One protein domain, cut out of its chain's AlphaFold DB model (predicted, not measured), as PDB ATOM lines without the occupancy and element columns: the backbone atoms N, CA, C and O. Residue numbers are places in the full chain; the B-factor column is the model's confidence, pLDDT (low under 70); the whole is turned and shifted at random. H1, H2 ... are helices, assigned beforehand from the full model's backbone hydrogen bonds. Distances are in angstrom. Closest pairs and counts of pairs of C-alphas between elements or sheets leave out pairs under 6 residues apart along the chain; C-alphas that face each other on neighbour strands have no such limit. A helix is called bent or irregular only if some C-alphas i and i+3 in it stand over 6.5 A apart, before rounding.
ATOM      1  N   ASN A  46      28.550  60.373 -27.275       79.19
ATOM      2  CA  ASN A  46      27.095  60.299 -27.170       79.19
ATOM      3  C   ASN A  46      26.669  59.010 -26.449       79.19
ATOM      4  O   ASN A  46      26.941  57.909 -26.930       79.19
ATOM      5  N   PHE A  47      25.955  59.138 -25.327       84.62
ATOM      6  CA  PHE A  47      25.550  57.987 -24.506       84.62
ATOM      7  C   PHE A  47      24.409  57.186 -25.135       84.62
ATOM      8  O   PHE A  47      24.317  55.978 -24.935       84.62
ATOM      9  N   ILE A  48      23.561  57.838 -25.933       85.19
ATOM     10  CA  ILE A  48      22.394  57.221 -26.577       85.19
ATOM     11  C   ILE A  48      22.780  56.046 -27.502       85.19
ATOM     12  O   ILE A  48      22.270  54.946 -27.279       85.19
ATOM     13  N   PRO A  49      23.665  56.204 -28.511       85.19
ATOM     14  CA  PRO A  49      24.035  55.092 -29.388       85.19
ATOM     15  C   PRO A  49      24.772  53.974 -28.639       85.19
ATOM     16  O   PRO A  49      24.499  52.804 -28.892       85.19
ATOM     17  N   ALA A  50      25.644  54.314 -27.682       87.75
ATOM     18  CA  ALA A  50      26.336  53.323 -26.857       87.75
ATOM     19  C   ALA A  50      25.345  52.474 -26.043       87.75
ATOM     20  O   ALA A  50      25.439  51.249 -26.029       87.75
ATOM     21  N   TYR A  51      24.334  53.110 -25.443       88.38
ATOM     22  CA  TYR A  51      23.275  52.430 -24.701       88.38
ATOM     23  C   TYR A  51      22.434  51.494 -25.582       88.38
ATOM     24  O   TYR A  51      22.172  50.357 -25.191       88.38
ATOM     25  N   LEU A  52      22.044  51.933 -26.785       90.00
ATOM     26  CA  LEU A  52      21.274  51.093 -27.711       90.00
ATOM     27  C   LEU A  52      22.071  49.863 -28.162       90.00
ATOM     28  O   LEU A  52      21.544  48.752 -28.136       90.00
ATOM     29  N   ILE A  53      23.346  50.045 -28.520       90.56
ATOM     30  CA  ILE A  53      24.233  48.939 -28.910       90.56
ATOM     31  C   ILE A  53      24.425  47.970 -27.738       90.56
ATOM     32  O   ILE A  53      24.335  46.758 -27.929       90.56
ATOM     33  N   ALA A  54      24.627  48.486 -26.522       92.75
ATOM     34  CA  ALA A  54      24.770  47.662 -25.328       92.75
ATOM     35  C   ALA A  54      23.541  46.774 -25.089       92.75
ATOM     36  O   ALA A  54      23.710  45.578 -24.873       92.75
ATOM     37  N   ILE A  55      22.320  47.313 -25.202       92.12
ATOM     38  CA  ILE A  55      21.085  46.522 -25.048       92.12
ATOM     39  C   ILE A  55      20.985  45.410 -26.097       92.12
ATOM     40  O   ILE A  55      20.595  44.290 -25.776       92.12
ATOM     41  N   VAL A  56      21.318  45.699 -27.356       93.81
ATOM     42  CA  VAL A  56      21.260  44.685 -28.421       93.81
ATOM     43  C   VAL A  56      22.258  43.560 -28.142       93.81
ATOM     44  O   VAL A  56      21.904  42.385 -28.246       93.81
ATOM     45  N   ILE A  57      23.480  43.906 -27.728       92.75
ATOM     46  CA  ILE A  57      24.514  42.932 -27.357       92.75
ATOM     47  C   ILE A  57      24.060  42.086 -26.166       92.75
ATOM     48  O   ILE A  57      24.189  40.863 -26.197       92.75
ATOM     49  N   THR A  58      23.511  42.704 -25.121       93.75
ATOM     50  CA  THR A  58      23.112  41.980 -23.906       93.75
ATOM     51  C   THR A  58      21.954  41.035 -24.174       93.75
ATOM     52  O   THR A  58      21.980  39.888 -23.728       93.75
ATOM     53  N   LEU A  59      20.985  41.472 -24.978       93.88
ATOM     54  CA  LEU A  59      19.872  40.648 -25.429       93.88
ATOM     55  C   LEU A  59      20.361  39.462 -26.272       93.88
ATOM     56  O   LEU A  59      19.939  38.334 -26.027       93.88
ATOM     57  N   ALA A  60      21.297  39.681 -27.199       94.44
ATOM     58  CA  ALA A  60      21.879  38.606 -28.004       94.44
ATOM     59  C   ALA A  60      22.627  37.571 -27.144       94.44
ATOM     60  O   ALA A  60      22.445  36.364 -27.330       94.44
ATOM     61  N   ILE A  61      23.426  38.027 -26.170       93.06
ATOM     62  CA  ILE A  61      24.139  37.146 -25.233       93.06
ATOM     63  C   ILE A  61      23.136  36.309 -24.439       93.06
ATOM     64  O   ILE A  61      23.267  35.090 -24.389       93.06
ATOM     65  N   ILE A  62      22.111  36.930 -23.859       93.19
ATOM     66  CA  ILE A  62      21.153  36.231 -22.993       93.19
ATOM     67  C   ILE A  62      20.308  35.234 -23.770       93.19
ATOM     68  O   ILE A  62      20.160  34.101 -23.318       93.19
ATOM     69  N   ILE A  63      19.822  35.597 -24.960       94.06
ATOM     70  CA  ILE A  63      19.107  34.653 -25.827       94.06
ATOM     71  C   ILE A  63      19.999  33.452 -26.147       94.06
ATOM     72  O   ILE A  63      19.560  32.311 -26.016       94.06
ATOM     73  N   THR A  64      21.265  33.691 -26.496       94.00
ATOM     74  CA  THR A  64      22.215  32.606 -26.774       94.00
ATOM     75  C   THR A  64      22.406  31.710 -25.550       94.00
ATOM     76  O   THR A  64      22.320  30.489 -25.668       94.00
ATOM     77  N   GLN A  65      22.603  32.285 -24.359       92.94
ATOM     78  CA  GLN A  65      22.770  31.509 -23.126       92.94
ATOM     79  C   GLN A  65      21.523  30.683 -22.783       92.94
ATOM     80  O   GLN A  65      21.658  29.523 -22.398       92.94
ATOM     81  N   LEU A  66      20.320  31.231 -22.976       93.62
ATOM     82  CA  LEU A  66      19.061  30.511 -22.760       93.62
ATOM     83  C   LEU A  66      18.897  29.334 -23.727       93.62
ATOM     84  O   LEU A  66      18.531  28.237 -23.305       93.62
ATOM     85  N   LEU A  67      19.212  29.529 -25.012       94.44
ATOM     86  CA  LEU A  67      19.172  28.456 -26.010       94.44
ATOM     87  C   LEU A  67      20.156  27.333 -25.667       94.44
ATOM     88  O   LEU A  67      19.797  26.156 -25.727       94.44
ATOM     89  N   VAL A  68      21.379  27.682 -25.260       93.44
ATOM     90  CA  VAL A  68      22.373  26.688 -24.835       93.44
ATOM     91  C   VAL A  68      21.915  25.962 -23.568       93.44
ATOM     92  O   VAL A  68      22.047  24.741 -23.500       93.44
ATOM     93  N   MET A  69      21.322  26.668 -22.599       92.81
ATOM     94  CA  MET A  69      20.795  26.063 -21.373       92.81
ATOM     95  C   MET A  69      19.684  25.046 -21.668       92.81
ATOM     96  O   MET A  69      19.671  23.970 -21.078       92.81
ATOM     97  N   LEU A  70      18.783  25.326 -22.616       93.00
ATOM     98  CA  LEU A  70      17.738  24.372 -23.021       93.00
ATOM     99  C   LEU A  70      18.329  23.069 -23.577       93.00
ATOM    100  O   LEU A  70      17.871  21.973 -23.240       93.00
ATOM    101  N   VAL A  71      19.369  23.176 -24.408       94.69
ATOM    102  CA  VAL A  71      20.084  22.005 -24.935       94.69
ATOM    103  C   VAL A  71      20.812  21.264 -23.809       94.69
ATOM    104  O   VAL A  71      20.773  20.031 -23.768       94.69
ATOM    105  N   ALA A  72      21.429  21.996 -22.878       92.50
ATOM    106  CA  ALA A  72      22.117  21.431 -21.722       92.50
ATOM    107  C   ALA A  72      21.155  20.669 -20.800       92.50
ATOM    108  O   ALA A  72      21.438  19.523 -20.469       92.50
ATOM    109  N   ILE A  73      19.976  21.216 -20.485       93.25
ATOM    110  CA  ILE A  73      18.942  20.529 -19.689       93.25
ATOM    111  C   ILE A  73      18.606  19.171 -20.299       93.25
ATOM    112  O   ILE A  73      18.612  18.153 -19.606       93.25
ATOM    113  N   ARG A  74      18.352  19.129 -21.613       93.75
ATOM    114  CA  ARG A  74      18.032  17.876 -22.304       93.75
ATOM    115  C   ARG A  74      19.194  16.885 -22.250       93.75
ATOM    116  O   ARG A  74      18.963  15.701 -22.005       93.75
ATOM    117  N   ARG A  75      20.424  17.343 -22.503       93.94
ATOM    118  CA  ARG A  75      21.623  16.493 -22.457       93.94
ATOM    119  C   ARG A  75      21.820  15.909 -21.060       93.94
ATOM    120  O   ARG A  75      21.964  14.696 -20.930       93.94
ATOM    121  N   ASN A  76      21.750  16.756 -20.042       93.62
ATOM    122  CA  ASN A  76      21.990  16.390 -18.656       93.62
ATOM    123  C   ASN A  76      20.910  15.435 -18.140       93.62
ATOM    124  O   ASN A  76      21.225  14.430 -17.513       93.62
ATOM    125  N   LEU A  77      19.639  15.675 -18.476       92.75
ATOM    126  CA  LEU A  77      18.548  14.769 -18.116       92.75
ATOM    127  C   LEU A  77      18.738  13.375 -18.745       92.75
ATOM    128  O   LEU A  77      18.562  12.361 -18.073       92.75
ATOM    129  N   LEU A  78      19.163  13.307 -20.014       93.06
ATOM    130  CA  LEU A  78      19.465  12.038 -20.688       93.06
ATOM    131  C   LEU A  78      20.678  11.312 -20.087       93.06
ATOM    132  O   LEU A  78      20.679  10.082 -20.055       93.06
ATOM    133  N   GLN A  79      21.699  12.040 -19.630       92.38
ATOM    134  CA  GLN A  79      22.845  11.464 -18.916       92.38
ATOM    135  C   GLN A  79      22.410  10.878 -17.569       92.38
ATOM    136  O   GLN A  79      22.715   9.721 -17.275       92.38
ATOM    137  N   VAL A  80      21.597  11.611 -16.806       92.25
ATOM    138  CA  VAL A  80      21.093  11.148 -15.506       92.25
ATOM    139  C   VAL A  80      20.167   9.935 -15.660       92.25
ATOM    140  O   VAL A  80      20.283   8.991 -14.883       92.25
ATOM    141  N   PHE A  81      19.343   9.858 -16.714       91.38
ATOM    142  CA  PHE A  81      18.573   8.639 -17.021       91.38
ATOM    143  C   PHE A  81      19.450   7.409 -17.293       91.38
ATOM    144  O   PHE A  81      19.019   6.280 -17.070       91.38
ATOM    145  N   ARG A  82      20.681   7.600 -17.782       90.62
ATOM    146  CA  ARG A  82      21.650   6.509 -17.977       90.62
ATOM    147  C   ARG A  82      22.402   6.155 -16.691       90.62
ATOM    148  O   ARG A  82      23.093   5.142 -16.672       90.62
ATOM    149  N   GLY A  83      22.264   6.963 -15.639       88.31
ATOM    150  CA  GLY A  83      23.072   6.870 -14.425       88.31
ATOM    151  C   GLY A  83      24.520   7.310 -14.644       88.31
ATOM    152  O   GLY A  83      25.413   6.783 -13.982       88.31
ATOM    153  N   ASP A  84      24.753   8.204 -15.611       88.94
ATOM    154  CA  ASP A  84      26.057   8.810 -15.868       88.94
ATOM    155  C   ASP A  84      26.218  10.082 -15.022       88.94
ATOM    156  O   ASP A  84      25.396  10.996 -15.097       88.94
ATOM    157  N   ASP A  85      27.281  10.126 -14.218       83.56
ATOM    158  CA  ASP A  85      27.530  11.156 -13.202       83.56
ATOM    159  C   ASP A  85      28.677  12.116 -13.597       83.56
ATOM    160  O   ASP A  85      29.269  12.783 -12.742       83.56
ATOM    161  N   CYS A  86      29.048  12.174 -14.886       82.62
ATOM    162  CA  CYS A  86      30.146  13.032 -15.346       82.62
ATOM    163  C   CYS A  86      29.878  14.528 -15.105       82.62
ATOM    164  O   CYS A  86      30.745  15.235 -14.591       82.62
ATOM    165  N   SER A  96      18.227  13.640  -0.254       82.88
ATOM    166  CA  SER A  96      16.862  13.644  -0.802       82.88
ATOM    167  C   SER A  96      16.068  14.899  -0.437       82.88
ATOM    168  O   SER A  96      15.305  15.397  -1.262       82.88
ATOM    169  N   ILE A  97      16.257  15.419   0.781       87.62
ATOM    170  CA  ILE A  97      15.616  16.657   1.243       87.62
ATOM    171  C   ILE A  97      16.163  17.851   0.455       87.62
ATOM    172  O   ILE A  97      15.390  18.687  -0.012       87.62
ATOM    173  N   GLN A  98      17.481  17.892   0.247       86.69
ATOM    174  CA  GLN A  98      18.144  18.946  -0.516       86.69
ATOM    175  C   GLN A  98      17.683  18.955  -1.976       86.69
ATOM    176  O   GLN A  98      17.369  20.014  -2.508       86.69
ATOM    177  N   HIS A  99      17.565  17.790  -2.618       89.31
ATOM    178  CA  HIS A  99      17.066  17.712  -3.992       89.31
ATOM    179  C   HIS A  99      15.596  18.142  -4.111       89.31
ATOM    180  O   HIS A  99      15.244  18.857  -5.051       89.31
ATOM    181  N   ALA A 100      14.747  17.758  -3.153       91.31
ATOM    182  CA  ALA A 100      13.342  18.161  -3.135       91.31
ATOM    183  C   ALA A 100      13.181  19.676  -2.922       91.31
ATOM    184  O   ALA A 100      12.451  20.326  -3.668       91.31
ATOM    185  N   SER A 101      13.900  20.247  -1.950       91.25
ATOM    186  CA  SER A 101      13.926  21.694  -1.709       91.25
ATOM    187  C   SER A 101      14.499  22.452  -2.910       91.25
ATOM    188  O   SER A 101      13.904  23.430  -3.362       91.25
ATOM    189  N   GLY A 102      15.586  21.954  -3.506       89.75
ATOM    190  CA  GLY A 102      16.190  22.529  -4.704       89.75
ATOM    191  C   GLY A 102      15.213  22.615  -5.878       89.75
ATOM    192  O   GLY A 102      15.134  23.652  -6.532       89.75
ATOM    193  N   ASN A 103      14.395  21.581  -6.093       93.50
ATOM    194  CA  ASN A 103      13.355  21.595  -7.123       93.50
ATOM    195  C   ASN A 103      12.288  22.681  -6.882       93.50
ATOM    196  O   ASN A 103      11.846  23.324  -7.831       93.50
ATOM    197  N   VAL A 104      11.891  22.912  -5.625       94.00
ATOM    198  CA  VAL A 104      10.931  23.974  -5.270       94.00
ATOM    199  C   VAL A 104      11.513  25.362  -5.557       94.00
ATOM    200  O   VAL A 104      10.817  26.224  -6.091       94.00
ATOM    201  N   HIS A 105      12.794  25.577  -5.251       91.75
ATOM    202  CA  HIS A 105      13.452  26.871  -5.448       91.75
ATOM    203  C   HIS A 105      13.929  27.123  -6.884       91.75
ATOM    204  O   HIS A 105      14.104  28.281  -7.262       91.75
ATOM    205  N   PHE A 106      14.093  26.079  -7.705       94.25
ATOM    206  CA  PHE A 106      14.695  26.166  -9.039       94.25
ATOM    207  C   PHE A 106      14.068  27.245  -9.930       94.25
ATOM    208  O   PHE A 106      14.785  28.088 -10.463       94.25
ATOM    209  N   ALA A 107      12.739  27.264 -10.067       94.06
ATOM    210  CA  ALA A 107      12.062  28.231 -10.934       94.06
ATOM    211  C   ALA A 107      12.263  29.685 -10.461       94.06
ATOM    212  O   ALA A 107      12.461  30.584 -11.280       94.06
ATOM    213  N   GLY A 108      12.250  29.907  -9.140       94.81
ATOM    214  CA  GLY A 108      12.459  31.220  -8.529       94.81
ATOM    215  C   GLY A 108      13.905  31.704  -8.652       94.81
ATOM    216  O   GLY A 108      14.148  32.847  -9.040       94.81
ATOM    217  N   TYR A 109      14.875  30.826  -8.392       94.19
ATOM    218  CA  TYR A 109      16.286  31.142  -8.603       94.19
ATOM    219  C   TYR A 109      16.577  31.388 -10.081       94.19
ATOM    220  O   TYR A 109      17.205  32.385 -10.412       94.19
ATOM    221  N   PHE A 110      16.038  30.583 -10.995       94.25
ATOM    222  CA  PHE A 110      16.257  30.790 -12.422       94.25
ATOM    223  C   PHE A 110      15.856  32.202 -12.884       94.25
ATOM    224  O   PHE A 110      16.668  32.901 -13.490       94.25
ATOM    225  N   ILE A 111      14.645  32.666 -12.544       94.81
ATOM    226  CA  ILE A 111      14.214  34.018 -12.932       94.81
ATOM    227  C   ILE A 111      15.028  35.113 -12.227       94.81
ATOM    228  O   ILE A 111      15.367  36.119 -12.850       94.81
ATOM    229  N   GLY A 112      15.395  34.914 -10.957       94.75
ATOM    230  CA  GLY A 112      16.205  35.870 -10.198       94.75
ATOM    231  C   GLY A 112      17.601  36.068 -10.795       94.75
ATOM    232  O   GLY A 112      18.013  37.200 -11.052       94.75
ATOM    233  N   TYR A 113      18.300  34.973 -11.090       93.31
ATOM    234  CA  TYR A 113      19.632  35.001 -11.700       93.31
ATOM    235  C   TYR A 113      19.588  35.529 -13.138       93.31
ATOM    236  O   TYR A 113      20.490  36.259 -13.547       93.31
ATOM    237  N   LEU A 114      18.521  35.241 -13.891       94.25
ATOM    238  CA  LEU A 114      18.320  35.799 -15.227       94.25
ATOM    239  C   LEU A 114      18.180  37.330 -15.194       94.25
ATOM    240  O   LEU A 114      18.819  38.024 -15.985       94.25
ATOM    241  N   LEU A 115      17.373  37.864 -14.271       94.00
ATOM    242  CA  LEU A 115      17.194  39.311 -14.103       94.00
ATOM    243  C   LEU A 115      18.488  39.987 -13.649       94.00
ATOM    244  O   LEU A 115      18.886  41.009 -14.213       94.00
ATOM    245  N   TRP A 116      19.163  39.408 -12.655       93.69
ATOM    246  CA  TRP A 116      20.414  39.957 -12.147       93.69
ATOM    247  C   TRP A 116      21.526  39.915 -13.196       93.69
ATOM    248  O   TRP A 116      22.222  40.907 -13.413       93.69
ATOM    249  N   GLY A 117      21.641  38.802 -13.920       92.56
ATOM    250  CA  GLY A 117      22.572  38.658 -15.028       92.56
ATOM    251  C   GLY A 117      22.280  39.629 -16.177       92.56
ATOM    252  O   GLY A 117      23.215  40.218 -16.714       92.56
ATOM    253  N   TYR A 118      21.006  39.902 -16.497       92.62
ATOM    254  CA  TYR A 118      20.631  40.944 -17.465       92.62
ATOM    255  C   TYR A 118      21.124  42.332 -17.058       92.62
ATOM    256  O   TYR A 118      21.715  43.040 -17.877       92.62
ATOM    257  N   ILE A 119      20.927  42.714 -15.794       92.81
ATOM    258  CA  ILE A 119      21.396  44.001 -15.271       92.81
ATOM    259  C   ILE A 119      22.925  44.073 -15.331       92.81
ATOM    260  O   ILE A 119      23.480  45.051 -15.834       92.81
ATOM    261  N   LEU A 120      23.609  43.028 -14.864       93.06
ATOM    262  CA  LEU A 120      25.063  43.006 -14.739       93.06
ATOM    263  C   LEU A 120      25.757  43.012 -16.109       93.06
ATOM    264  O   LEU A 120      26.604  43.870 -16.367       93.06
ATOM    265  N   VAL A 121      25.365  42.111 -17.017       93.31
ATOM    266  CA  VAL A 121      25.872  42.094 -18.400       93.31
ATOM    267  C   VAL A 121      25.515  43.409 -19.100       93.31
ATOM    268  O   VAL A 121      26.343  43.947 -19.832       93.31
ATOM    269  N   GLY A 122      24.329  43.968 -18.820       92.25
ATOM    270  CA  GLY A 122      23.867  45.286 -19.273       92.25
ATOM    271  C   GLY A 122      24.834  46.418 -18.952       92.25
ATOM    272  O   GLY A 122      25.287  47.131 -19.848       92.25
ATOM    273  N   ILE A 123      25.176  46.557 -17.672       91.81
ATOM    274  CA  ILE A 123      26.092  47.590 -17.177       91.81
ATOM    275  C   ILE A 123      27.479  47.418 -17.800       91.81
ATOM    276  O   ILE A 123      28.072  48.389 -18.266       91.81
ATOM    277  N   ILE A 124      27.989  46.188 -17.861       91.94
ATOM    278  CA  ILE A 124      29.330  45.922 -18.391       91.94
ATOM    279  C   ILE A 124      29.396  46.182 -19.898       91.94
ATOM    280  O   ILE A 124      30.319  46.851 -20.360       91.94
ATOM    281  N   ALA A 125      28.404  45.731 -20.667       92.00
ATOM    282  CA  ALA A 125      28.316  46.027 -22.094       92.00
ATOM    283  C   ALA A 125      28.199  47.538 -22.351       92.00
ATOM    284  O   ALA A 125      28.811  48.058 -23.285       92.00
ATOM    285  N   PHE A 126      27.470  48.265 -21.500       91.06
ATOM    286  CA  PHE A 126      27.384  49.721 -21.579       91.06
ATOM    287  C   PHE A 126      28.733  50.399 -21.304       91.06
ATOM    288  O   PHE A 126      29.157  51.249 -22.081       91.06
ATOM    289  N   ILE A 127      29.465  49.976 -20.271       90.81
ATOM    290  CA  ILE A 127      30.810  50.499 -19.984       90.81
ATOM    291  C   ILE A 127      31.765  50.218 -21.152       90.81
ATOM    292  O   ILE A 127      32.476  51.119 -21.597       90.81
ATOM    293  N   ILE A 128      31.755  49.000 -21.703       90.00
ATOM    294  CA  ILE A 128      32.614  48.621 -22.835       90.00
ATOM    295  C   ILE A 128      32.292  49.468 -24.072       90.00
ATOM    296  O   ILE A 128      33.198  50.008 -24.705       90.00
ATOM    297  N   THR A 129      31.011  49.622 -24.413       89.19
ATOM    298  CA  THR A 129      30.589  50.425 -25.573       89.19
ATOM    299  C   THR A 129      30.867  51.915 -25.383       89.19
ATOM    300  O   THR A 129      31.235  52.578 -26.352       89.19
ATOM    301  N   LEU A 130      30.786  52.444 -24.156       88.00
ATOM    302  CA  LEU A 130      31.206  53.811 -23.838       88.00
ATOM    303  C   LEU A 130      32.711  54.012 -24.011       88.00
ATOM    304  O   LEU A 130      33.123  54.992 -24.632       88.00
ATOM    305  N   ILE A 131      33.531  53.088 -23.501       85.75
ATOM    306  CA  ILE A 131      34.989  53.139 -23.668       85.75
ATOM    307  C   ILE A 131      35.331  53.097 -25.158       85.75
ATOM    308  O   ILE A 131      36.069  53.950 -25.643       85.75
ATOM    309  N   MET A 132      34.738  52.167 -25.910       83.25
ATOM    310  CA  MET A 132      34.954  52.059 -27.355       83.25
ATOM    311  C   MET A 132      34.497  53.316 -28.106       83.25
ATOM    312  O   MET A 132      35.234  53.826 -28.949       83.25
ATOM    313  N   GLY A 133      33.326  53.866 -27.774       83.06
ATOM    314  CA  GLY A 133      32.826  55.109 -28.364       83.06
ATOM    315  C   GLY A 133      33.734  56.310 -28.076       83.06
ATOM    316  O   GLY A 133      33.998  57.111 -28.973       83.06
ATOM    317  N   SER A 134      34.265  56.399 -26.854       78.62
ATOM    318  CA  SER A 134      35.243  57.414 -26.451       78.62
ATOM    319  C   SER A 134      36.541  57.296 -27.257       78.62
ATOM    320  O   SER A 134      36.999  58.268 -27.859       78.62
ATOM    321  N   LEU A 135      37.099  56.085 -27.355       79.06
ATOM    322  CA  LEU A 135      38.348  55.820 -28.076       79.06
ATOM    323  C   LEU A 135      38.274  56.216 -29.556       79.06
ATOM    324  O   LEU A 135      39.224  56.803 -30.080       79.06
ATOM    325  N   ILE A 136      37.147  55.926 -30.213       80.06
ATOM    326  CA  ILE A 136      36.910  56.287 -31.617       80.06
ATOM    327  C   ILE A 136      36.804  57.809 -31.766       80.06
ATOM    328  O   ILE A 136      37.412  58.381 -32.671       80.06
ATOM    329  N   ARG A 137      36.058  58.483 -30.879       73.44
ATOM    330  CA  ARG A 137      35.791  59.924 -30.996       73.44
ATOM    331  C   ARG A 137      37.023  60.786 -30.733       73.44
ATOM    332  O   ARG A 137      37.225  61.760 -31.451       73.44
ATOM    333  N   PHE A 138      37.845  60.426 -29.748       69.75
ATOM    334  CA  PHE A 138      39.051  61.180 -29.386       69.75
ATOM    335  C   PHE A 138      40.263  60.888 -30.284       69.75
ATOM    336  O   PHE A 138      41.347  61.408 -30.033       69.75
ATOM    337  N   GLY A 139      40.132  60.035 -31.310       65.88
ATOM    338  CA  GLY A 139      41.258  59.681 -32.185       65.88
ATOM    339  C   GLY A 139      42.405  58.976 -31.447       65.88
ATOM    340  O   GLY A 139      43.510  58.839 -31.975       65.88
ATOM    341  N   SER A 140      42.146  58.476 -30.233       62.69
ATOM    342  CA  SER A 140      43.130  57.827 -29.364       62.69
ATOM    343  C   SER A 140      43.425  56.383 -29.782       62.69
ATOM    344  O   SER A 140      44.025  55.615 -29.030       62.69
ATOM    345  N   VAL A 141      43.079  56.014 -31.021       66.75
ATOM    346  CA  VAL A 141      43.561  54.785 -31.668       66.75
ATOM    347  C   VAL A 141      45.081  54.676 -31.567       66.75
ATOM    348  O   VAL A 141      45.581  53.588 -31.322       66.75
ATOM    349  N   ARG A 142      45.811  55.802 -31.602       70.56
ATOM    350  CA  ARG A 142      47.268  55.842 -31.385       70.56
ATOM    351  C   ARG A 142      47.683  55.492 -29.952       70.56
ATOM    352  O   ARG A 142      48.751  54.919 -29.752       70.56
ATOM    353  N   PHE A 143      46.873  55.833 -28.949       72.19
ATOM    354  CA  PHE A 143      47.132  55.475 -27.551       72.19
ATOM    355  C   PHE A 143      46.887  53.982 -27.314       72.19
ATOM    356  O   PHE A 143      47.736  53.303 -26.739       72.19
ATOM    357  N   VAL A 144      45.781  53.449 -27.844       75.12
ATOM    358  CA  VAL A 144      45.492  52.005 -27.824       75.12
ATOM    359  C   VAL A 144      46.557  51.235 -28.594       75.12
ATOM    360  O   VAL A 144      47.070  50.248 -28.086       75.12
ATOM    361  N   GLU A 145      46.950  51.708 -29.775       81.00
ATOM    362  CA  GLU A 145      48.031  51.134 -30.574       81.00
ATOM    363  C   GLU A 145      49.355  51.134 -29.803       81.00
ATOM    364  O   GLU A 145      50.079  50.146 -29.842       81.00
ATOM    365  N   ARG A 146      49.670  52.198 -29.055       83.25
ATOM    366  CA  ARG A 146      50.879  52.269 -28.223       83.25
ATOM    367  C   ARG A 146      50.851  51.253 -27.080       83.25
ATOM    368  O   ARG A 146      51.848  50.571 -26.857       83.25
ATOM    369  N   ILE A 147      49.719  51.119 -26.389       83.31
ATOM    370  CA  ILE A 147      49.538  50.097 -25.347       83.31
ATOM    371  C   ILE A 147      49.635  48.700 -25.959       83.31
ATOM    372  O   ILE A 147      50.352  47.845 -25.449       83.31
ATOM    373  N   LEU A 148      48.962  48.473 -27.084       83.56
ATOM    374  CA  LEU A 148      48.930  47.182 -27.751       83.56
ATOM    375  C   LEU A 148      50.322  46.795 -28.268       83.56
ATOM    376  O   LEU A 148      50.756  45.675 -28.034       83.56
ATOM    377  N   LYS A 149      51.079  47.732 -28.853       87.38
ATOM    378  CA  LYS A 149      52.490  47.535 -29.230       87.38
ATOM    379  C   LYS A 149      53.394  47.222 -28.037       87.38
ATOM    380  O   LYS A 149      54.403  46.560 -28.232       87.38
ATOM    381  N   SER A 150      53.044  47.660 -26.828       86.56
ATOM    382  CA  SER A 150      53.772  47.317 -25.600       86.56
ATOM    383  C   SER A 150      53.404  45.920 -25.074       86.56
ATOM    384  O   SER A 150      54.271  45.147 -24.675       86.56
ATOM    385  N   ILE A 151      52.121  45.546 -25.136       86.94
ATOM    386  CA  ILE A 151      51.616  44.263 -24.615       86.94
ATOM    387  C   ILE A 151      51.875  43.093 -25.582       86.94
ATOM    388  O   ILE A 151      52.169  41.985 -25.133       86.94
ATOM    389  N   ILE A 152      51.783  43.309 -26.900       88.81
ATOM    390  CA  ILE A 152      52.013  42.280 -27.929       88.81
ATOM    391  C   ILE A 152      53.361  41.559 -27.756       88.81
ATOM    392  O   ILE A 152      53.337  40.329 -27.711       88.81
ATOM    393  N   PRO A 153      54.524  42.236 -27.647       89.62
ATOM    394  CA  PRO A 153      55.805  41.545 -27.523       89.62
ATOM    395  C   PRO A 153      55.883  40.716 -26.238       89.62
ATOM    396  O   PRO A 153      56.401  39.602 -26.270       89.62
ATOM    397  N   LEU A 154      55.293  41.191 -25.134       86.19
ATOM    398  CA  LEU A 154      55.196  40.420 -23.894       86.19
ATOM    399  C   LEU A 154      54.393  39.127 -24.109       86.19
ATOM    400  O   LEU A 154      54.866  38.042 -23.776       86.19
ATOM    401  N   LEU A 155      53.203  39.221 -24.712       87.19
ATOM    402  CA  LEU A 155      52.371  38.057 -25.042       87.19
ATOM    403  C   LEU A 155      53.075  37.091 -25.999       87.19
ATOM    404  O   LEU A 155      52.965  35.876 -25.832       87.19
ATOM    405  N   LEU A 156      53.812  37.620 -26.976       89.50
ATOM    406  CA  LEU A 156      54.552  36.832 -27.952       89.50
ATOM    407  C   LEU A 156      55.689  36.055 -27.284       89.50
ATOM    408  O   LEU A 156      55.823  34.866 -27.548       89.50
ATOM    409  N   ILE A 157      56.439  36.668 -26.362       88.94
ATOM    410  CA  ILE A 157      57.475  35.977 -25.576       88.94
ATOM    411  C   ILE A 157      56.854  34.855 -24.730       88.94
ATOM    412  O   ILE A 157      57.377  33.740 -24.719       88.94
ATOM    413  N   ILE A 158      55.713  35.105 -24.075       88.81
ATOM    414  CA  ILE A 158      54.987  34.087 -23.291       88.81
ATOM    415  C   ILE A 158      54.569  32.909 -24.184       88.81
ATOM    416  O   ILE A 158      54.792  31.745 -23.838       88.81
ATOM    417  N   ALA A 159      53.964  33.206 -25.335       89.56
ATOM    418  CA  ALA A 159      53.501  32.201 -26.283       89.56
ATOM    419  C   ALA A 159      54.669  31.400 -26.871       89.56
ATOM    420  O   ALA A 159      54.622  30.169 -26.882       89.56
ATOM    421  N   PHE A 160      55.737  32.085 -27.284       91.44
ATOM    422  CA  PHE A 160      56.955  31.482 -27.814       91.44
ATOM    423  C   PHE A 160      57.595  30.539 -26.795       91.44
ATOM    424  O   PHE A 160      57.832  29.375 -27.103       91.44
ATOM    425  N   LYS A 161      57.783  30.993 -25.552       90.25
ATOM    426  CA  LYS A 161      58.334  30.180 -24.461       90.25
ATOM    427  C   LYS A 161      57.478  28.941 -24.191       90.25
ATOM    428  O   LYS A 161      58.007  27.841 -24.057       90.25
ATOM    429  N   SER A 162      56.152  29.092 -24.139       89.44
ATOM    430  CA  SER A 162      55.221  27.971 -23.944       89.44
ATOM    431  C   SER A 162      55.297  26.947 -25.082       89.44
ATOM    432  O   SER A 162      55.299  25.738 -24.841       89.44
ATOM    433  N   TYR A 163      55.411  27.418 -26.323       92.81
ATOM    434  CA  TYR A 163      55.542  26.563 -27.498       92.81
ATOM    435  C   TYR A 163      56.898  25.846 -27.548       92.81
ATOM    436  O   TYR A 163      56.943  24.633 -27.746       92.81
ATOM    437  N   LEU A 164      57.990  26.559 -27.264       91.00
ATOM    438  CA  LEU A 164      59.340  26.001 -27.179       91.00
ATOM    439  C   LEU A 164      59.427  24.920 -26.093       91.00
ATOM    440  O   LEU A 164      59.952  23.837 -26.349       91.00
ATOM    441  N   ASN A 165      58.828  25.157 -24.921       91.38
ATOM    442  CA  ASN A 165      58.723  24.151 -23.860       91.38
ATOM    443  C   ASN A 165      57.989  22.883 -24.332       91.38
ATOM    444  O   ASN A 165      58.414  21.782 -23.992       91.38
ATOM    445  N   LYS A 166      56.903  23.015 -25.110       91.31
ATOM    446  CA  LYS A 166      56.163  21.865 -25.660       91.31
ATOM    447  C   LYS A 166      56.992  21.077 -26.672       91.31
ATOM    448  O   LYS A 166      57.011  19.855 -26.591       91.31
ATOM    449  N   ILE A 167      57.693  21.762 -27.578       92.69
ATOM    450  CA  ILE A 167      58.570  21.118 -28.569       92.69
ATOM    451  C   ILE A 167      59.699  20.358 -27.870       92.69
ATOM    452  O   ILE A 167      59.910  19.184 -28.158       92.69
ATOM    453  N   LEU A 168      60.395  20.989 -26.920       90.44
ATOM    454  CA  LEU A 168      61.465  20.323 -26.169       90.44
ATOM    455  C   LEU A 168      60.934  19.139 -25.356       90.44
ATOM    456  O   LEU A 168      61.551  18.075 -25.347       90.44
ATOM    457  N   ALA A 169      59.767  19.286 -24.722       90.00
ATOM    458  CA  ALA A 169      59.122  18.179 -24.025       90.00
ATOM    459  C   ALA A 169      58.835  17.004 -24.960       90.00
ATOM    460  O   ALA A 169      59.142  15.871 -24.604       90.00
ATOM    461  N   GLN A 170      58.306  17.277 -26.153       89.62
ATOM    462  CA  GLN A 170      57.947  16.248 -27.116       89.62
ATOM    463  C   GLN A 170      59.172  15.540 -27.705       89.62
ATOM    464  O   GLN A 170      59.197  14.318 -27.720       89.62
ATOM    465  N   TYR A 171      60.173  16.283 -28.183       89.31
ATOM    466  CA  TYR A 171      61.266  15.708 -28.977       89.31
ATOM    467  C   TYR A 171      62.538  15.386 -28.188       89.31
ATOM    468  O   TYR A 171      63.324  14.561 -28.637       89.31
ATOM    469  N   VAL A 172      62.779  16.047 -27.051       89.00
ATOM    470  CA  VAL A 172      64.050  15.926 -26.310       89.00
ATOM    471  C   VAL A 172      63.877  15.168 -24.994       89.00
ATOM    472  O   VAL A 172      64.774  14.426 -24.584       89.00
ATOM    473  N   PHE A 173      62.749  15.369 -24.303       90.56
ATOM    474  CA  PHE A 173      62.541  14.816 -22.961       90.56
ATOM    475  C   PHE A 173      61.709  13.531 -22.944       90.56
ATOM    476  O   PHE A 173      62.075  12.616 -22.204       90.56
ATOM    477  N   LEU A 174      60.604  13.455 -23.698       91.19
ATOM    478  CA  LEU A 174      59.710  12.290 -23.703       91.19
ATOM    479  C   LEU A 174      60.127  11.227 -24.722       91.19
ATOM    480  O   LEU A 174      60.531  11.528 -25.840       91.19
ATOM    481  N   GLN A 175      59.912   9.968 -24.342       89.38
ATOM    482  CA  GLN A 175      60.038   8.822 -25.236       89.38
ATOM    483  C   GLN A 175      58.927   8.822 -26.296       89.38
ATOM    484  O   GLN A 175      57.790   9.233 -26.040       89.38
ATOM    485  N   GLN A 176      59.248   8.313 -27.490       85.75
ATOM    486  CA  GLN A 176      58.301   8.144 -28.603       85.75
ATOM    487  C   GLN A 176      57.502   9.419 -28.937       85.75
ATOM    488  O   GLN A 176      56.300   9.351 -29.202       85.75
ATOM    489  N   ALA A 177      58.147  10.588 -28.884       80.94
ATOM    490  CA  ALA A 177      57.543  11.874 -29.239       80.94
ATOM    491  C   ALA A 177      56.215  12.189 -28.512       80.94
ATOM    492  O   ALA A 177      55.338  12.849 -29.074       80.94
ATOM    493  N   GLY A 178      56.059  11.726 -27.264       80.75
ATOM    494  CA  GLY A 178      54.900  12.033 -26.422       80.75
ATOM    495  C   GLY A 178      53.810  10.959 -26.351       80.75
ATOM    496  O   GLY A 178      52.823  11.172 -25.649       80.75
ATOM    497  N   ASN A 179      53.977   9.809 -27.014       85.94
ATOM    498  CA  ASN A 179      53.010   8.704 -26.917       85.94
ATOM    499  C   ASN A 179      52.984   8.041 -25.535       85.94
ATOM    500  O   ASN A 179      51.956   7.504 -25.125       85.94
ATOM    501  N   VAL A 180      54.103   8.080 -24.809       87.62
ATOM    502  CA  VAL A 180      54.215   7.503 -23.469       87.62
ATOM    503  C   VAL A 180      54.723   8.573 -22.513       87.62
ATOM    504  O   VAL A 180      55.671   9.294 -22.826       87.62
ATOM    505  N   LEU A 181      54.119   8.673 -21.324       88.19
ATOM    506  CA  LEU A 181      54.581   9.566 -20.257       88.19
ATOM    507  C   LEU A 181      55.819   8.970 -19.565       88.19
ATOM    508  O   LEU A 181      55.785   8.594 -18.396       88.19
ATOM    509  N   SER A 182      56.907   8.839 -20.318       90.38
ATOM    510  CA  SER A 182      58.187   8.305 -19.863       90.38
ATOM    511  C   SER A 182      59.319   9.189 -20.381       90.38
ATOM    512  O   SER A 182      59.300   9.623 -21.533       90.38
ATOM    513  N   LEU A 183      60.283   9.496 -19.511       90.81
ATOM    514  CA  LEU A 183      61.399  10.389 -19.820       90.81
ATOM    515  C   LEU A 183      62.584   9.593 -20.366       90.81
ATOM    516  O   LEU A 183      63.025   8.636 -19.736       90.81
ATOM    517  N   GLU A 184      63.146  10.037 -21.486       90.56
ATOM    518  CA  GLU A 184      64.363   9.458 -22.063       90.56
ATOM    519  C   GLU A 184      65.609  10.065 -21.404       90.56
ATOM    520  O   GLU A 184      66.404   9.373 -20.770       90.56
ATOM    521  N   ASN A 185      65.719  11.397 -21.428       88.38
ATOM    522  CA  ASN A 185      66.878  12.135 -20.923       88.38
ATOM    523  C   ASN A 185      66.588  12.839 -19.590       88.38
ATOM    524  O   ASN A 185      66.554  14.069 -19.496       88.38
ATOM    525  N   ARG A 186      66.413  12.056 -18.515       91.88
ATOM    526  CA  ARG A 186      66.043  12.580 -17.183       91.88
ATOM    527  C   ARG A 186      67.008  13.648 -16.643       91.88
ATOM    528  O   ARG A 186      66.556  14.608 -16.024       91.88
ATOM    529  N   ARG A 187      68.323  13.508 -16.865       92.81
ATOM    530  CA  ARG A 187      69.329  14.486 -16.393       92.81
ATOM    531  C   ARG A 187      69.183  15.838 -17.092       92.81
ATOM    532  O   ARG A 187      69.185  16.868 -16.426       92.81
ATOM    533  N   LEU A 188      69.003  15.829 -18.413       91.75
ATOM    534  CA  LEU A 188      68.838  17.043 -19.214       91.75
ATOM    535  C   LEU A 188      67.547  17.782 -18.845       91.75
ATOM    536  O   LEU A 188      67.559  19.002 -18.709       91.75
ATOM    537  N   PHE A 189      66.463  17.039 -18.608       93.12
ATOM    538  CA  PHE A 189      65.211  17.610 -18.120       93.12
ATOM    539  C   PHE A 189      65.397  18.356 -16.789       93.12
ATOM    540  O   PHE A 189      64.925  19.481 -16.653       93.12
ATOM    541  N   MET A 190      66.139  17.786 -15.831       93.12
ATOM    542  CA  MET A 190      66.400  18.449 -14.544       93.12
ATOM    543  C   MET A 190      67.210  19.743 -14.699       93.12
ATOM    544  O   MET A 190      66.867  20.751 -14.084       93.12
ATOM    545  N   VAL A 191      68.240  19.744 -15.552       93.19
ATOM    546  CA  VAL A 191      69.026  20.955 -15.854       93.19
ATOM    547  C   VAL A 191      68.147  22.019 -16.516       93.19
ATOM    548  O   VAL A 191      68.179  23.183 -16.121       93.19
ATOM    549  N   PHE A 192      67.311  21.624 -17.478       92.75
ATOM    550  CA  PHE A 192      66.388  22.532 -18.152       92.75
ATOM    551  C   PHE A 192      65.375  23.157 -17.186       92.75
ATOM    552  O   PHE A 192      65.174  24.369 -17.213       92.75
ATOM    553  N   VAL A 193      64.769  22.359 -16.300       93.12
ATOM    554  CA  VAL A 193      63.836  22.856 -15.275       93.12
ATOM    555  C   VAL A 193      64.527  23.844 -14.335       93.12
ATOM    556  O   VAL A 193      63.945  24.883 -14.031       93.12
ATOM    557  N   TYR A 194      65.771  23.572 -13.924       93.56
ATOM    558  CA  TYR A 194      66.540  24.475 -13.063       93.56
ATOM    559  C   TYR A 194      66.773  25.846 -13.715       93.56
ATOM    560  O   TYR A 194      66.514  26.874 -13.095       93.56
ATOM    561  N   PHE A 195      67.189  25.882 -14.986       91.12
ATOM    562  CA  PHE A 195      67.376  27.149 -15.702       91.12
ATOM    563  C   PHE A 195      66.054  27.874 -15.992       91.12
ATOM    564  O   PHE A 195      65.988  29.099 -15.888       91.12
ATOM    565  N   ASN A 196      64.987  27.142 -16.329       90.94
ATOM    566  CA  ASN A 196      63.688  27.739 -16.661       90.94
ATOM    567  C   ASN A 196      62.934  28.265 -15.428       90.94
ATOM    568  O   ASN A 196      62.015  29.066 -15.579       90.94
ATOM    569  N   PHE A 197      63.331  27.851 -14.220       92.19
ATOM    570  CA  PHE A 197      62.662  28.186 -12.963       92.19
ATOM    571  C   PHE A 197      62.409  29.689 -12.789       92.19
ATOM    572  O   PHE A 197      61.285  30.095 -12.492       92.19
ATOM    573  N   PHE A 198      63.423  30.529 -13.024       89.81
ATOM    574  CA  PHE A 198      63.284  31.981 -12.867       89.81
ATOM    575  C   PHE A 198      62.283  32.578 -13.865       89.81
ATOM    576  O   PHE A 198      61.449  33.399 -13.483       89.81
ATOM    577  N   LEU A 199      62.314  32.138 -15.128       88.31
ATOM    578  CA  LEU A 199      61.361  32.583 -16.150       88.31
ATOM    579  C   LEU A 199      59.940  32.103 -15.832       88.31
ATOM    580  O   LEU A 199      58.982  32.857 -15.988       88.31
ATOM    581  N   ASP A 200      59.799  30.871 -15.348       90.75
ATOM    582  CA  ASP A 200      58.516  30.309 -14.932       90.75
ATOM    583  C   ASP A 200      57.916  31.014 -13.716       90.75
ATOM    584  O   ASP A 200      56.699  31.195 -13.667       90.75
ATOM    585  N   ALA A 201      58.736  31.496 -12.781       91.50
ATOM    586  CA  ALA A 201      58.260  32.300 -11.660       91.50
ATOM    587  C   ALA A 201      57.593  33.607 -12.139       91.50
ATOM    588  O   ALA A 201      56.476  33.921 -11.719       91.50
ATOM    589  N   PHE A 202      58.213  34.332 -13.081       88.81
ATOM    590  CA  PHE A 202      57.615  35.538 -13.673       88.81
ATOM    591  C   PHE A 202      56.346  35.230 -14.476       88.81
ATOM    592  O   PHE A 202      55.340  35.935 -14.358       88.81
ATOM    593  N   LEU A 203      56.353  34.150 -15.261       88.69
ATOM    594  CA  LEU A 203      55.170  33.704 -16.000       88.69
ATOM    595  C   LEU A 203      54.027  33.297 -15.066       88.69
ATOM    596  O   LEU A 203      52.864  33.562 -15.372       88.69
ATOM    597  N   GLY A 204      54.346  32.704 -13.914       90.94
ATOM    598  CA  GLY A 204      53.389  32.361 -12.868       90.94
ATOM    599  C   GLY A 204      52.652  33.582 -12.317       90.94
ATOM    600  O   GLY A 204      51.430  33.526 -12.140       90.94
ATOM    601  N   LEU A 205      53.344  34.712 -12.128       90.31
ATOM    602  CA  LEU A 205      52.719  35.975 -11.714       90.31
ATOM    603  C   LEU A 205      51.719  36.478 -12.765       90.31
ATOM    604  O   LEU A 205      50.555  36.729 -12.446       90.31
ATOM    605  N   VAL A 206      52.132  36.542 -14.034       88.69
ATOM    606  CA  VAL A 206      51.250  36.970 -15.137       88.69
ATOM    607  C   VAL A 206      50.058  36.017 -15.295       88.69
ATOM    608  O   VAL A 206      48.913  36.453 -15.432       88.69
ATOM    609  N   SER A 207      50.294  34.707 -15.212       89.75
ATOM    610  CA  SER A 207      49.247  33.684 -15.281       89.75
ATOM    611  C   SER A 207      48.237  33.810 -14.139       89.75
ATOM    612  O   SER A 207      47.054  33.529 -14.335       89.75
ATOM    613  N   SER A 208      48.666  34.251 -12.955       92.56
ATOM    614  CA  SER A 208      47.782  34.452 -11.802       92.56
ATOM    615  C   SER A 208      46.815  35.617 -12.027       92.56
ATOM    616  O   SER A 208      45.621  35.484 -11.758       92.56
ATOM    617  N   ILE A 209      47.286  36.716 -12.623       91.06
ATOM    618  CA  ILE A 209      46.426  37.842 -13.025       91.06
ATOM    619  C   ILE A 209      45.432  37.391 -14.104       91.06
ATOM    620  O   ILE A 209      44.228  37.628 -13.993       91.06
ATOM    621  N   MET A 210      45.911  36.658 -15.116       88.62
ATOM    622  CA  MET A 210      45.053  36.108 -16.173       88.62
ATOM    623  C   MET A 210      44.007  35.125 -15.632       88.62
ATOM    624  O   MET A 210      42.890  35.077 -16.150       88.62
ATOM    625  N   ARG A 211      44.336  34.355 -14.587       91.25
ATOM    626  CA  ARG A 211      43.399  33.450 -13.903       91.25
ATOM    627  C   ARG A 211      42.235  34.222 -13.286       91.25
ATOM    628  O   ARG A 211      41.092  33.823 -13.490       91.25
ATOM    629  N   ILE A 212      42.514  35.318 -12.580       93.56
ATOM    630  CA  ILE A 212      41.476  36.168 -11.980       93.56
ATOM    631  C   ILE A 212      40.603  36.782 -13.079       93.56
ATOM    632  O   ILE A 212      39.381  36.670 -13.024       93.56
ATOM    633  N   GLY A 213      41.221  37.343 -14.125       91.12
ATOM    634  CA  GLY A 213      40.492  37.951 -15.242       91.12
ATOM    635  C   GLY A 213      39.548  36.972 -15.950       91.12
ATOM    636  O   GLY A 213      38.372  37.274 -16.140       91.12
ATOM    637  N   ARG A 214      40.025  35.765 -16.283       89.38
ATOM    638  CA  ARG A 214      39.186  34.711 -16.887       89.38
ATOM    639  C   ARG A 214      38.061  34.263 -15.955       89.38
ATOM    640  O   ARG A 214      36.965  34.010 -16.441       89.38
ATOM    641  N   GLY A 215      38.321  34.190 -14.648       91.00
ATOM    642  CA  GLY A 215      37.307  33.866 -13.643       91.00
ATOM    643  C   GLY A 215      36.184  34.901 -13.597       91.00
ATOM    644  O   GLY A 215      35.017  34.528 -13.643       91.00
ATOM    645  N   ILE A 216      36.528  36.192 -13.601       90.81
ATOM    646  CA  ILE A 216      35.551  37.291 -13.622       90.81
ATOM    647  C   ILE A 216      34.719  37.245 -14.909       90.81
ATOM    648  O   ILE A 216      33.493  37.251 -14.846       90.81
ATOM    649  N   ILE A 217      35.369  37.139 -16.073       90.00
ATOM    650  CA  ILE A 217      34.676  37.083 -17.371       90.00
ATOM    651  C   ILE A 217      33.747  35.864 -17.437       90.00
ATOM    652  O   ILE A 217      32.590  35.999 -17.831       90.00
ATOM    653  N   GLY A 218      34.235  34.689 -17.029       88.88
ATOM    654  CA  GLY A 218      33.434  33.470 -16.969       88.88
ATOM    655  C   GLY A 218      32.229  33.628 -16.045       88.88
ATOM    656  O   GLY A 218      31.107  33.375 -16.471       88.88
ATOM    657  N   GLY A 219      32.440  34.125 -14.823       89.06
ATOM    658  CA  GLY A 219      31.369  34.355 -13.855       89.06
ATOM    659  C   GLY A 219      30.282  35.288 -14.386       89.06
ATOM    660  O   GLY A 219      29.108  34.969 -14.277       89.06
ATOM    661  N   ILE A 220      30.657  36.389 -15.042       89.19
ATOM    662  CA  ILE A 220      29.706  37.344 -15.634       89.19
ATOM    663  C   ILE A 220      28.884  36.699 -16.752       89.19
ATOM    664  O   ILE A 220      27.663  36.835 -16.785       89.19
ATOM    665  N   VAL A 221      29.551  36.018 -17.688       87.38
ATOM    666  CA  VAL A 221      28.901  35.454 -18.882       87.38
ATOM    667  C   VAL A 221      27.983  34.287 -18.518       87.38
ATOM    668  O   VAL A 221      26.908  34.151 -19.105       87.38
ATOM    669  N   TYR A 222      28.389  33.463 -17.551       88.50
ATOM    670  CA  TYR A 222      27.620  32.306 -17.096       88.50
ATOM    671  C   TYR A 222      26.670  32.618 -15.931       88.50
ATOM    672  O   TYR A 222      25.914  31.741 -15.546       88.50
ATOM    673  N   MET A 223      26.618  33.855 -15.424       87.38
ATOM    674  CA  MET A 223      25.750  34.223 -14.292       87.38
ATOM    675  C   MET A 223      24.265  33.914 -14.540       87.38
ATOM    676  O   MET A 223      23.548  33.510 -13.631       87.38
ATOM    677  N   CYS A 224      23.790  34.095 -15.777       87.19
ATOM    678  CA  CYS A 224      22.394  33.833 -16.147       87.19
ATOM    679  C   CYS A 224      22.043  32.334 -16.193       87.19
ATOM    680  O   CYS A 224      20.885  31.983 -16.417       87.19
ATOM    681  N   ARG A 225      23.040  31.455 -16.086       89.12
ATOM    682  CA  ARG A 225      22.934  30.023 -16.335       89.12
ATOM    683  C   ARG A 225      23.154  29.251 -15.045       89.12
ATOM    684  O   ARG A 225      24.210  29.340 -14.441       89.12
ATOM    685  N   LEU A 226      22.157  28.460 -14.660       90.31
ATOM    686  CA  LEU A 226      22.211  27.625 -13.455       90.31
ATOM    687  C   LEU A 226      22.783  26.224 -13.727       90.31
ATOM    688  O   LEU A 226      22.928  25.434 -12.801       90.31
ATOM    689  N   ASP A 227      23.084  25.887 -14.985       87.50
ATOM    690  CA  ASP A 227      23.612  24.572 -15.362       87.50
ATOM    691  C   ASP A 227      25.110  24.405 -15.074       87.50
ATOM    692  O   ASP A 227      25.602  23.277 -15.071       87.50
ATOM    693  N   TYR A 228      25.821  25.499 -14.797       84.62
ATOM    694  CA  TYR A 228      27.221  25.499 -14.385       84.62
ATOM    695  C   TYR A 228      27.366  26.149 -13.017       84.62
ATOM    696  O   TYR A 228      26.870  27.249 -12.794       84.62
ATOM    697  N   ALA A 229      28.118  25.502 -12.128       87.31
ATOM    698  CA  ALA A 229      28.560  26.150 -10.907       87.31
ATOM    699  C   ALA A 229      29.598  27.225 -11.245       87.31
ATOM    700  O   ALA A 229      30.574  26.980 -11.961       87.31
ATOM    701  N   THR A 230      29.407  28.420 -10.695       83.25
ATOM    702  CA  THR A 230      30.423  29.485 -10.772       83.25
ATOM    703  C   THR A 230      31.666  29.133  -9.950       83.25
ATOM    704  O   THR A 230      32.774  29.597 -10.229       83.25
ATOM    705  N   MET A 231      31.485  28.270  -8.949       82.62
ATOM    706  CA  MET A 231      32.539  27.730  -8.103       82.62
ATOM    707  C   MET A 231      33.133  26.436  -8.684       82.62
ATOM    708  O   MET A 231      32.527  25.750  -9.500       82.62
ATOM    709  N   GLY A 232      34.358  26.085  -8.277       82.94
ATOM    710  CA  GLY A 232      35.007  24.851  -8.742       82.94
ATOM    711  C   GLY A 232      34.306  23.575  -8.246       82.94
ATOM    712  O   GLY A 232      33.601  23.613  -7.245       82.94
ATOM    713  N   ARG A 233      34.596  22.419  -8.871       83.50
ATOM    714  CA  ARG A 233      33.934  21.108  -8.635       83.50
ATOM    715  C   ARG A 233      33.756  20.701  -7.162       83.50
ATOM    716  O   ARG A 233      32.792  20.036  -6.813       83.50
ATOM    717  N   LYS A 234      34.693  21.073  -6.284       84.69
ATOM    718  CA  LYS A 234      34.642  20.740  -4.845       84.69
ATOM    719  C   LYS A 234      33.738  21.662  -4.020       84.69
ATOM    720  O   LYS A 234      33.418  21.322  -2.890       84.69
ATOM    721  N   LEU A 235      33.388  22.823  -4.560       85.12
ATOM    722  CA  LEU A 235      32.596  23.868  -3.912       85.12
ATOM    723  C   LEU A 235      31.246  24.066  -4.617       85.12
ATOM    724  O   LEU A 235      30.566  25.053  -4.371       85.12
ATOM    725  N   GLU A 236      30.839  23.131  -5.480       85.56
ATOM    726  CA  GLU A 236      29.547  23.184  -6.178       85.56
ATOM    727  C   GLU A 236      28.359  23.192  -5.212       85.56
ATOM    728  O   GLU A 236      27.324  23.769  -5.516       85.56
ATOM    729  N   THR A 237      28.512  22.598  -4.026       80.81
ATOM    730  CA  THR A 237      27.477  22.587  -2.984       80.81
ATOM    731  C   THR A 237      27.247  23.952  -2.341       80.81
ATOM    732  O   THR A 237      26.200  24.153  -1.733       80.81
ATOM    733  N   MET A 238      28.199  24.883  -2.461       86.69
ATOM    734  CA  MET A 238      28.045  26.255  -1.970       86.69
ATOM    735  C   MET A 238      27.263  27.141  -2.945       86.69
ATOM    736  O   MET A 238      26.806  28.213  -2.558       86.69
ATOM    737  N   ASP A 239      27.117  26.715  -4.201       90.12
ATOM    738  CA  ASP A 239      26.342  27.431  -5.207       90.12
ATOM    739  C   ASP A 239      24.871  26.991  -5.121       90.12
ATOM    740  O   ASP A 239      24.482  25.916  -5.586       90.12
ATOM    741  N   GLU A 240      24.039  27.821  -4.486       89.25
ATOM    742  CA  GLU A 240      22.609  27.545  -4.317       89.25
ATOM    743  C   GLU A 240      21.864  27.437  -5.654       89.25
ATOM    744  O   GLU A 240      20.934  26.633  -5.775       89.25
ATOM    745  N   GLY A 241      22.279  28.207  -6.668       90.94
ATOM    746  CA  GLY A 241      21.682  28.172  -8.001       90.94
ATOM    747  C   GLY A 241      21.925  26.826  -8.678       90.94
ATOM    748  O   GLY A 241      20.982  26.175  -9.141       90.94
ATOM    749  N   PHE A 242      23.175  26.362  -8.659       91.69
ATOM    750  CA  PHE A 242      23.541  25.055  -9.206       91.69
ATOM    751  C   PHE A 242      22.965  23.886  -8.387       91.69
ATOM    752  O   PHE A 242      22.488  22.900  -8.955       91.69
ATOM    753  N   SER A 243      22.936  23.994  -7.055       90.56
ATOM    754  CA  SER A 243      22.305  22.999  -6.175       90.56
ATOM    755  C   SER A 243      20.806  22.854  -6.470       90.56
ATOM    756  O   SER A 243      20.297  21.734  -6.581       90.56
ATOM    757  N   ALA A 244      20.095  23.970  -6.677       93.06
ATOM    758  CA  ALA A 244      18.687  23.953  -7.066       93.06
ATOM    759  C   ALA A 244      18.471  23.296  -8.439       93.06
ATOM    760  O   ALA A 244      17.567  22.472  -8.593       93.06
ATOM    761  N   TYR A 245      19.343  23.581  -9.412       93.88
ATOM    762  CA  TYR A 245      19.330  22.924 -10.721       93.88
ATOM    763  C   TYR A 245      19.551  21.407 -10.628       93.88
ATOM    764  O   TYR A 245      18.796  20.629 -11.217       93.88
ATOM    765  N   CYS A 246      20.533  20.961  -9.842       92.06
ATOM    766  CA  CYS A 246      20.760  19.536  -9.597       92.06
ATOM    767  C   CYS A 246      19.541  18.876  -8.937       92.06
ATOM    768  O   CYS A 246      19.160  17.767  -9.313       92.06
ATOM    769  N   GLY A 247      18.905  19.562  -7.981       92.38
ATOM    770  CA  GLY A 247      17.653  19.125  -7.364       92.38
ATOM    771  C   GLY A 247      16.529  18.936  -8.383       92.38
ATOM    772  O   GLY A 247      15.906  17.876  -8.401       92.38
ATOM    773  N   PHE A 248      16.337  19.907  -9.278       93.81
ATOM    774  CA  PHE A 248      15.368  19.824 -10.375       93.81
ATOM    775  C   PHE A 248      15.610  18.603 -11.275       93.81
ATOM    776  O   PHE A 248      14.703  17.792 -11.468       93.81
ATOM    777  N   ILE A 249      16.839  18.402 -11.768       93.94
ATOM    778  CA  ILE A 249      17.148  17.274 -12.662       93.94
ATOM    779  C   ILE A 249      16.945  15.922 -11.962       93.94
ATOM    780  O   ILE A 249      16.355  15.005 -12.541       93.94
ATOM    781  N   HIS A 250      17.393  15.779 -10.710       92.56
ATOM    782  CA  HIS A 250      17.229  14.532  -9.953       92.56
ATOM    783  C   HIS A 250      15.768  14.241  -9.599       92.56
ATOM    784  O   HIS A 250      15.367  13.073  -9.563       92.56
ATOM    785  N   MET A 251      14.965  15.279  -9.357       92.88
ATOM    786  CA  MET A 251      13.531  15.151  -9.105       92.88
ATOM    787  C   MET A 251      12.781  14.717 -10.370       92.88
ATOM    788  O   MET A 251      12.012  13.754 -10.335       92.88
TER     789      MET A 251
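AT A GLANCE: This is residues 46 to 86 and 96 to 251 of the 356 residues of the protein "Hypothetical protein" of Rotaria sp. Silwood2 (UniProt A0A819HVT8). The helices make a flat, open frame like a letter A: the long arm H2b and H3 meet near their ends in a V, and H5b is the crossbar between them. H1 crosses H2b, H6 packs on H2a and H1, and H4 and H5a sit at the far end of H3. The printed part has 197 residues with six named helices, H1 to H6 in order, and no named strand: all helix, loose, radius of gyration of the C-alphas 23.4 A, spans 60 by 57 by 24 A.

HOW THE PARTS SIT: The hub is H2, residues 96 to 137, assigned as one helix by its hydrogen bonds but bent, C-alphas 104 and 107 being 7.2 A apart; its arms H2a, 96 to 104, and H2b, 107 to 137, stand at a steep tilt of 60 degrees. H1, residues 47 to 82, touches H2b with residues 47 to 62 alone, opposite ways at a steep tilt of 38 degrees; the closest C-alphas, of Ala 54 and Phe 126, are 5.0 A apart. H6, residues 240 to 251, touches H2a, about perpendicular at 76 degrees, the closest C-alphas being those of His 99 and Gly 247, 3.7 A. H5, residues 186 to 222, was also assigned as one helix by its hydrogen bonds but is bent, C-alphas 195 and 198 being 6.9 A apart; its arms H5a, 186 to 195, and H5b, 198 to 222, are about perpendicular at 82 degrees. H5b touches H2b with residues 220 to 221 alone, closest at the C-alphas of Val 121 and Ile 220, 6.7 A. H5b is close to but not clearly touching H3, residues 141 to 173, which has a kink of 29 degrees near residue 150. H4, residues 175 to 178, touches H3 only at the corner, closest at the C-alphas of Gln 170 and Ala 177, 4.9 A. Every O i to N i+4 pair is within hydrogen-bond range in H1, H2a, H2b, H5a, H5b and H6, and 26 of 29 in H3; H4 is too short for such a pair.

IN THESE COORDINATES: H1 is 52.0 A long from C-alpha 47 at (25.550, 57.987, -24.506), H2b 44.4 A, H3 45.1 A and H5b 35.9 A. H6 ends at C-alpha 251, (13.531, 15.151, -9.105).

THE WHOLE: Residues 87 to 95 are not printed, and C-alphas 86 and 96 are 19.7 A apart across the cut. The link from H5 to H6 is long, 17 residues. Residues 138 to 141 have pLDDT under 70.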